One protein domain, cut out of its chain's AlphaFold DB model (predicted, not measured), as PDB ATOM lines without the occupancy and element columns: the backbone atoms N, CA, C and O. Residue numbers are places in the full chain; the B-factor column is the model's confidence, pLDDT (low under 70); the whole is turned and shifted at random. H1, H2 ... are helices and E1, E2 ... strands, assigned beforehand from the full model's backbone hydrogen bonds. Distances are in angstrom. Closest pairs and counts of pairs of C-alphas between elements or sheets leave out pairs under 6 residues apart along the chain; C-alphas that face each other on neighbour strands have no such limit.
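AT A GLANCE: This is residues 13 to 65 of the 195 residues of an uncharacterized protein of Sulfitobacter sabulilitoris (UniProt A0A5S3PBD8). A two-stranded hairpin, E1 and E2, spans the open side of a corner made by a short helix, H1, and a long helix, H2, in a loose assembly with few contacts. The second part of H2 sticks out as an arm with residues 55 to 65, of which 55 to 64 belong to H2, while the other end of the long axis is made by the unnamed stretch before E1. The printed part has 53 residues with two named strands and two named helices, in the order E1, E2, H1, H2; the sheet's order is E1 - E2, antiparallel, and the class is mixed, helices and strands. The whole is only just extended, close to loose, with a radius of gyration of the C-alphas of 15.1 A, and spans 53 by 21 by 12 A.

HOW THE PARTS SIT: E1, residues 21 to 25, and E2, residues 28 to 32, form an antiparallel hairpin, with 162 degrees between their directions. The C-alphas of Thr 22 and Asp 31 face each other at 4.6 A. N 23 and O 30 are within hydrogen-bond range at 2.9 A, as are N 32 and O 21 at 2.8 A. The closest C-alphas of E2 and H1, residues 35 to 43, are those of Tyr 32 and Phe 38, 6.2 A apart. The closest C-alphas of E2 and H2, residues 46 to 64, are those of Leu 28 and Phe 51, 7.4 A apart. H1 and H2 are close but not clearly touching, with the closest C-alphas, those of Gln 41 and His 47, 6.8 A apart. They run the same way at a steep tilt of 60 degrees. In H1 and H2 every O i to N i+4 pair is within hydrogen-bond range.

IN THESE COORDINATES: E1 runs from Ile 21, C-alpha at (-36.444, -32.648, 6.887), to Tyr 25, and is 13.1 A long. E2, from Leu 28 to Tyr 32, is 13.0 A long. H1 runs from Thr 35, C-alpha at (-42.816, -31.800, 3.023), to Ala 43, over 12.2 A. H2 runs from Lys 46 to Asn 64, C-alpha at (-23.795, -1.973, 20.963), over 26.8 A.

THE WHOLE: The outline is a rod, and the two C-alphas farthest apart, those of Trp 13 and Asn 64, are 53.1 A apart. Without residues 55 to 65, which stand free, the body of 42 residues spans 40 by 20 by 9 A. The printed part has no cut, and the links E1 to E2, E2 to H1 and H1 to H2 are tight. The mean pLDDT of the printed part is 78.7, with residues 13 to 19 and residue 27 under 70.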
ATOM      1  N   TRP A  13     -46.652 -50.158  10.141       52.78
ATOM      2  CA  TRP A  13     -45.675 -49.200  10.665       52.78
ATOM      3  C   TRP A  13     -44.996 -48.326   9.588       52.78
ATOM      4  O   TRP A  13     -44.444 -47.282   9.931       52.78
ATOM      5  N   LEU A  14     -45.079 -48.686   8.295       53.66
ATOM      6  CA  LEU A  14     -44.648 -47.833   7.171       53.66
ATOM      7  C   LEU A  14     -45.722 -46.839   6.694       53.66
ATOM      8  O   LEU A  14     -45.417 -45.958   5.896       53.66
ATOM      9  N   SER A  15     -46.973 -46.964   7.151       53.44
ATOM     10  CA  SER A  15     -48.126 -46.261   6.556       53.44
ATOM     11  C   SER A  15     -48.121 -44.737   6.774       53.44
ATOM     12  O   SER A  15     -48.782 -43.989   6.058       53.44
ATOM     13  N   THR A  16     -47.321 -44.231   7.716       57.44
ATOM     14  CA  THR A  16     -47.112 -42.785   7.898       57.44
ATOM     15  C   THR A  16     -45.629 -42.488   8.107       57.44
ATOM     16  O   THR A  16     -45.168 -42.408   9.248       57.44
ATOM     17  N   PRO A  17     -44.835 -42.316   7.031       61.97
ATOM     18  CA  PRO A  17     -43.458 -41.889   7.195       61.97
ATOM     19  C   PRO A  17     -43.467 -40.504   7.851       61.97
ATOM     20  O   PRO A  17     -43.885 -39.511   7.252       61.97
ATOM     21  N   LYS A  18     -43.019 -40.427   9.109       66.12
ATOM     22  CA  LYS A  18     -42.710 -39.156   9.772       66.12
ATOM     23  C   LYS A  18     -41.464 -38.589   9.102       66.12
ATOM     24  O   LYS A  18     -40.338 -38.842   9.519       66.12
ATOM     25  N   VAL A  19     -41.676 -37.877   8.003       69.69
ATOM     26  CA  VAL A  19     -40.606 -37.248   7.236       69.69
ATOM     27  C   VAL A  19     -40.089 -36.050   8.029       69.69
ATOM     28  O   VAL A  19     -40.736 -35.007   8.083       69.69
ATOM     29  N   LYS A  20     -38.911 -36.205   8.644       78.94
ATOM     30  CA  LYS A  20     -38.166 -35.106   9.261       78.94
ATOM     31  C   LYS A  20     -37.156 -34.567   8.252       78.94
ATOM     32  O   LYS A  20     -36.186 -35.240   7.918       78.94
ATOM     33  N   ILE A  21     -37.386 -33.356   7.759       79.38
ATOM     34  CA  ILE A  21     -36.444 -32.648   6.887       79.38
ATOM     35  C   ILE A  21     -35.722 -31.617   7.741       79.38
ATOM     36  O   ILE A  21     -36.351 -30.720   8.295       79.38
ATOM     37  N   THR A  22     -34.400 -31.717   7.820       81.69
ATOM     38  CA  THR A  22     -33.564 -30.724   8.494       81.69
ATOM     39  C   THR A  22     -32.819 -29.912   7.448       81.69
ATOM     40  O   THR A  22     -32.136 -30.456   6.582       81.69
ATOM     41  N   ARG A  23     -32.952 -28.587   7.519       76.25
ATOM     42  CA  ARG A  23     -32.245 -27.652   6.647       76.25
ATOM     43  C   ARG A  23     -31.253 -26.840   7.464       76.25
ATOM     44  O   ARG A  23     -31.649 -26.144   8.397       76.25
ATOM     45  N   ILE A  24     -29.986 -26.899   7.071       79.19
ATOM     46  CA  ILE A  24     -28.891 -26.194   7.738       79.19
ATOM     47  C   ILE A  24     -28.525 -24.956   6.912       79.19
ATOM     48  O   ILE A  24     -28.236 -25.056   5.722       79.19
ATOM     49  N   TYR A  25     -28.561 -23.782   7.543       72.81
ATOM     50  CA  TYR A  25     -28.168 -22.496   6.962       72.81
ATOM     51  C   TYR A  25     -27.173 -21.793   7.898       72.81
ATOM     52  O   TYR A  25     -27.568 -21.065   8.809       72.81
ATOM     53  N   GLY A  26     -25.869 -21.987   7.680       73.38
ATOM     54  CA  GLY A  26     -24.844 -21.471   8.595       73.38
ATOM     55  C   GLY A  26     -24.999 -22.088   9.991       73.38
ATOM     56  O   GLY A  26     -24.899 -23.300  10.122       73.38
ATOM     57  N   SER A  27     -25.279 -21.268  11.011       68.38
ATOM     58  CA  SER A  27     -25.572 -21.712  12.387       68.38
ATOM     59  C   SER A  27     -27.059 -21.989  12.662       68.38
ATOM     60  O   SER A  27     -27.415 -22.372  13.774       68.38
ATOM     61  N   LEU A  28     -27.945 -21.780  11.682       75.06
ATOM     62  CA  LEU A  28     -29.384 -21.980  11.835       75.06
ATOM     63  C   LEU A  28     -29.777 -23.393  11.396       75.06
ATOM     64  O   LEU A  28     -29.608 -23.754  10.228       75.06
ATOM     65  N   GLN A  29     -30.372 -24.152  12.312       81.00
ATOM     66  CA  GLN A  29     -30.991 -25.441  12.018       81.00
ATOM     67  C   GLN A  29     -32.515 -25.283  12.004       81.00
ATOM     68  O   GLN A  29     -33.122 -24.895  13.001       81.00
ATOM     69  N   LEU A  30     -33.133 -25.544  10.851       79.56
ATOM     70  CA  LEU A  30     -34.584 -25.522  10.690       79.56
ATOM     71  C   LEU A  30     -35.081 -26.950  10.493       79.56
ATOM     72  O   LEU A  30     -34.799 -27.570   9.466       79.56
ATOM     73  N   ASP A  31     -35.828 -27.443  11.476       83.38
ATOM     74  CA  ASP A  31     -36.469 -28.752  11.430       83.38
ATOM     75  C   ASP A  31     -37.906 -28.628  10.899       83.38
ATOM     76  O   ASP A  31     -38.668 -27.726  11.268       83.38
ATOM     77  N   TYR A  32     -38.271 -29.542  10.003       79.81
ATOM     78  CA  TYR A  32     -39.570 -29.600   9.346       79.81
ATOM     79  C   TYR A  32     -40.159 -31.000   9.466       79.81
ATOM     80  O   TYR A  32     -39.582 -31.960   8.965       79.81
ATOM     81  N   ASP A  33     -41.357 -31.092  10.036       82.12
ATOM     82  CA  ASP A  33     -42.079 -32.366  10.191       82.12
ATOM     83  C   ASP A  33     -42.947 -32.722   8.968       82.12
ATOM     84  O   ASP A  33     -43.692 -33.697   8.983       82.12
ATOM     85  N   SER A  34     -42.936 -31.883   7.923       81.00
ATOM     86  CA  SER A  34     -43.788 -32.048   6.741       81.00
ATOM     87  C   SER A  34     -43.158 -31.453   5.479       81.00
ATOM     88  O   SER A  34     -42.637 -30.331   5.488       81.00
ATOM     89  N   THR A  35     -43.280 -32.183   4.369       79.88
ATOM     90  CA  THR A  35     -42.816 -31.800   3.023       79.88
ATOM     91  C   THR A  35     -43.531 -30.559   2.486       79.88
ATOM     92  O   THR A  35     -42.883 -29.658   1.955       79.88
ATOM     93  N   LEU A  36     -44.849 -30.439   2.690       78.44
ATOM     94  CA  LEU A  36     -45.620 -29.257   2.278       78.44
ATOM     95  C   LEU A  36     -45.198 -28.007   3.058       78.44
ATOM     96  O   LEU A  36     -45.045 -26.929   2.483       78.44
ATOM     97  N   LYS A  37     -44.935 -28.153   4.362       77.44
ATOM     98  CA  LYS A  37     -44.429 -27.064   5.212       77.44
ATOM     99  C   LYS A  37     -43.035 -26.616   4.765       77.44
ATOM    100  O   LYS A  37     -42.758 -25.416   4.752       77.44
ATOM    101  N   PHE A  38     -42.180 -27.555   4.363       79.69
ATOM    102  CA  PHE A  38     -40.866 -27.263   3.791       79.69
ATOM    103  C   PHE A  38     -40.970 -26.498   2.462       79.69
ATOM    104  O   PHE A  38     -40.324 -25.458   2.301       79.69
ATOM    105  N   LEU A  39     -41.820 -26.951   1.534       80.88
ATOM    106  CA  LEU A  39     -42.024 -26.293   0.240       80.88
ATOM    107  C   LEU A  39     -42.637 -24.899   0.404       80.88
ATOM    108  O   LEU A  39     -42.105 -23.935  -0.142       80.88
ATOM    109  N   GLY A  40     -43.672 -24.753   1.235       81.12
ATOM    110  CA  GLY A  40     -44.296 -23.458   1.518       81.12
ATOM    111  C   GLY A  40     -43.336 -22.459   2.173       81.12
ATOM    112  O   GLY A  40     -43.285 -21.288   1.789       81.12
ATOM    113  N   GLN A  41     -42.503 -22.897   3.124       79.75
ATOM    114  CA  GLN A  41     -41.477 -22.031   3.727       79.75
ATOM    115  C   GLN A  41     -40.300 -21.725   2.792       79.75
ATOM    116  O   GLN A  41     -39.624 -20.700   2.953       79.75
ATOM    117  N   THR A  42     -40.046 -22.601   1.823       81.62
ATOM    118  CA  THR A  42     -39.063 -22.361   0.768       81.62
ATOM    119  C   THR A  42     -39.597 -21.333  -0.224       81.62
ATOM    120  O   THR A  42     -38.912 -20.344  -0.464       81.62
ATOM    121  N   ALA A  43     -40.841 -21.481  -0.687       83.38
ATOM    122  CA  ALA A  43     -41.501 -20.550  -1.602       83.38
ATOM    123  C   ALA A  43     -41.668 -19.144  -0.999       83.38
ATOM    124  O   ALA A  43     -41.391 -18.142  -1.649       83.38
ATOM    125  N   THR A  44     -42.037 -19.051   0.281       84.69
ATOM    126  CA  THR A  44     -42.171 -17.761   0.991       84.69
ATOM    127  C   THR A  44     -40.835 -17.138   1.415       84.69
ATOM    128  O   THR A  44     -40.821 -16.075   2.044       84.69
ATOM    129  N   LEU A  45     -39.701 -17.788   1.113       85.25
ATOM    130  CA  LEU A  45     -38.349 -17.368   1.505       85.25
ATOM    131  C   LEU A  45     -38.208 -17.095   3.014       85.25
ATOM    132  O   LEU A  45     -37.358 -16.310   3.448       85.25
ATOM    133  N   LYS A  46     -39.035 -17.744   3.844       82.44
ATOM    134  CA  LYS A  46     -39.086 -17.513   5.295       82.44
ATOM    135  C   LYS A  46     -37.727 -17.764   5.950       82.44
ATOM    136  O   LYS A  46     -37.290 -16.976   6.783       82.44
ATOM    137  N   HIS A  47     -37.033 -18.807   5.508       79.12
ATOM    138  CA  HIS A  47     -35.675 -19.143   5.933       79.12
ATOM    139  C   HIS A  47     -34.674 -17.999   5.678       79.12
ATOM    140  O   HIS A  47     -33.909 -17.648   6.572       79.12
ATOM    141  N   ILE A  48     -34.740 -17.332   4.516       82.62
ATOM    142  CA  ILE A  48     -33.890 -16.169   4.200       82.62
ATOM    143  C   ILE A  48     -34.221 -14.987   5.113       82.62
ATOM    144  O   ILE A  48     -33.315 -14.293   5.576       82.62
ATOM    145  N   ARG A  49     -35.508 -14.739   5.392       86.88
ATOM    146  CA  ARG A  49     -35.924 -13.657   6.301       86.88
ATOM    147  C   ARG A  49     -35.407 -13.888   7.721       86.88
ATOM    148  O   ARG A  49     -34.858 -12.958   8.305       86.88
ATOM    149  N   ILE A  50     -35.531 -15.113   8.239       85.00
ATOM    150  CA  ILE A  50     -35.005 -15.499   9.558       85.00
ATOM    151  C   ILE A  50     -33.485 -15.305   9.594       85.00
ATOM    152  O   ILE A  50     -32.976 -14.621  10.477       85.00
ATOM    153  N   PHE A  51     -32.771 -15.798   8.581       84.31
ATOM    154  CA  PHE A  51     -31.320 -15.645   8.486       84.31
ATOM    155  C   PHE A  51     -30.872 -14.174   8.415       84.31
ATOM    156  O   PHE A  51     -29.922 -13.759   9.083       84.31
ATOM    157  N   ARG A  52     -31.569 -13.343   7.628       86.12
ATOM    158  CA  ARG A  52     -31.288 -11.901   7.543       86.12
ATOM    159  C   ARG A  52     -31.555 -11.190   8.864       86.12
ATOM    160  O   ARG A  52     -30.789 -10.294   9.207       86.12
ATOM    161  N   ARG A  53     -32.613 -11.573   9.582       87.44
ATOM    162  CA  ARG A  53     -32.921 -11.045  10.913       87.44
ATOM    163  C   ARG A  53     -31.807 -11.388  11.901       87.44
ATOM    164  O   ARG A  53     -31.209 -10.467  12.435       87.44
ATOM    165  N   GLN A  54     -31.411 -12.656  11.997       85.44
ATOM    166  CA  GLN A  54     -30.316 -13.093  12.871       85.44
ATOM    167  C   GLN A  54     -29.003 -12.343  12.591       85.44
ATOM    168  O   GLN A  54     -28.314 -11.912  13.510       85.44
ATOM    169  N   ARG A  55     -28.664 -12.100  11.316       85.19
ATOM    170  CA  ARG A  55     -27.490 -11.279  10.965       85.19
ATOM    171  C   ARG A  55     -27.622  -9.815  11.376       85.19
ATOM    172  O   ARG A  55     -26.605  -9.189  11.665       85.19
ATOM    173  N   ARG A  56     -28.825  -9.237  11.332       87.88
ATOM    174  CA  ARG A  56     -29.061  -7.866  11.809       87.88
ATOM    175  C   ARG A  56     -28.908  -7.803  13.321       87.88
ATOM    176  O   ARG A  56     -28.160  -6.949  13.781       87.88
ATOM    177  N   ASP A  57     -29.513  -8.747  14.031       86.25
ATOM    178  CA  ASP A  57     -29.457  -8.845  15.489       86.25
ATOM    179  C   ASP A  57     -28.000  -9.022  15.950       86.25
ATOM    180  O   ASP A  57     -27.512  -8.226  16.746       86.25
ATOM    181  N   GLN A  58     -27.235  -9.924  15.320       86.06
ATOM    182  CA  GLN A  58     -25.801 -10.092  15.591       86.06
ATOM    183  C   GLN A  58     -24.984  -8.822  15.305       86.06
ATOM    184  O   GLN A  58     -24.075  -8.476  16.054       86.06
ATOM    185  N   ARG A  59     -25.271  -8.104  14.210       86.56
ATOM    186  CA  ARG A  59     -24.567  -6.850  13.882       86.56
ATOM    187  C   ARG A  59     -24.891  -5.744  14.875       86.56
ATOM    188  O   ARG A  59     -24.001  -4.976  15.226       86.56
ATOM    189  N   GLN A  60     -26.151  -5.635  15.277       86.56
ATOM    190  CA  GLN A  60     -26.592  -4.664  16.268       86.56
ATOM    191  C   GLN A  60     -25.978  -4.978  17.630       86.56
ATOM    192  O   GLN A  60     -25.452  -4.074  18.272       86.56
ATOM    193  N   PHE A  61     -25.960  -6.256  18.014       86.19
ATOM    194  CA  PHE A  61     -25.273  -6.730  19.202       86.19
ATOM    195  C   PHE A  61     -23.787  -6.367  19.151       86.19
ATOM    196  O   PHE A  61     -23.338  -5.614  19.997       86.19
ATOM    197  N   ASN A  62     -23.042  -6.751  18.111       85.06
ATOM    198  CA  ASN A  62     -21.608  -6.439  18.014       85.06
ATOM    199  C   ASN A  62     -21.295  -4.930  18.057       85.06
ATOM    200  O   ASN A  62     -20.223  -4.544  18.505       85.06
ATOM    201  N   LYS A  63     -22.203  -4.068  17.576       82.94
ATOM    202  CA  LYS A  63     -22.025  -2.606  17.638       82.94
ATOM    203  C   LYS A  63     -22.292  -2.029  19.025       82.94
ATOM    204  O   LYS A  63     -21.614  -1.092  19.432       82.94
ATOM    205  N   ASN A  64     -23.303  -2.549  19.713       80.12
ATOM    206  CA  ASN A  64     -23.795  -1.973  20.963       80.12
ATOM    207  C   ASN A  64     -23.256  -2.697  22.201       80.12
ATOM    208  O   ASN A  64     -23.347  -2.166  23.306       80.12
ATOM    209  N   PHE A  65     -22.726  -3.907  22.035       78.06
ATOM    210  CA  PHE A  65     -22.276  -4.738  23.133       78.06
ATOM    211  C   PHE A  65     -21.020  -4.146  23.750       78.06
ATOM    212  O   PHE A  65     -19.943  -4.125  23.158       78.06
TER     213      PHE A  65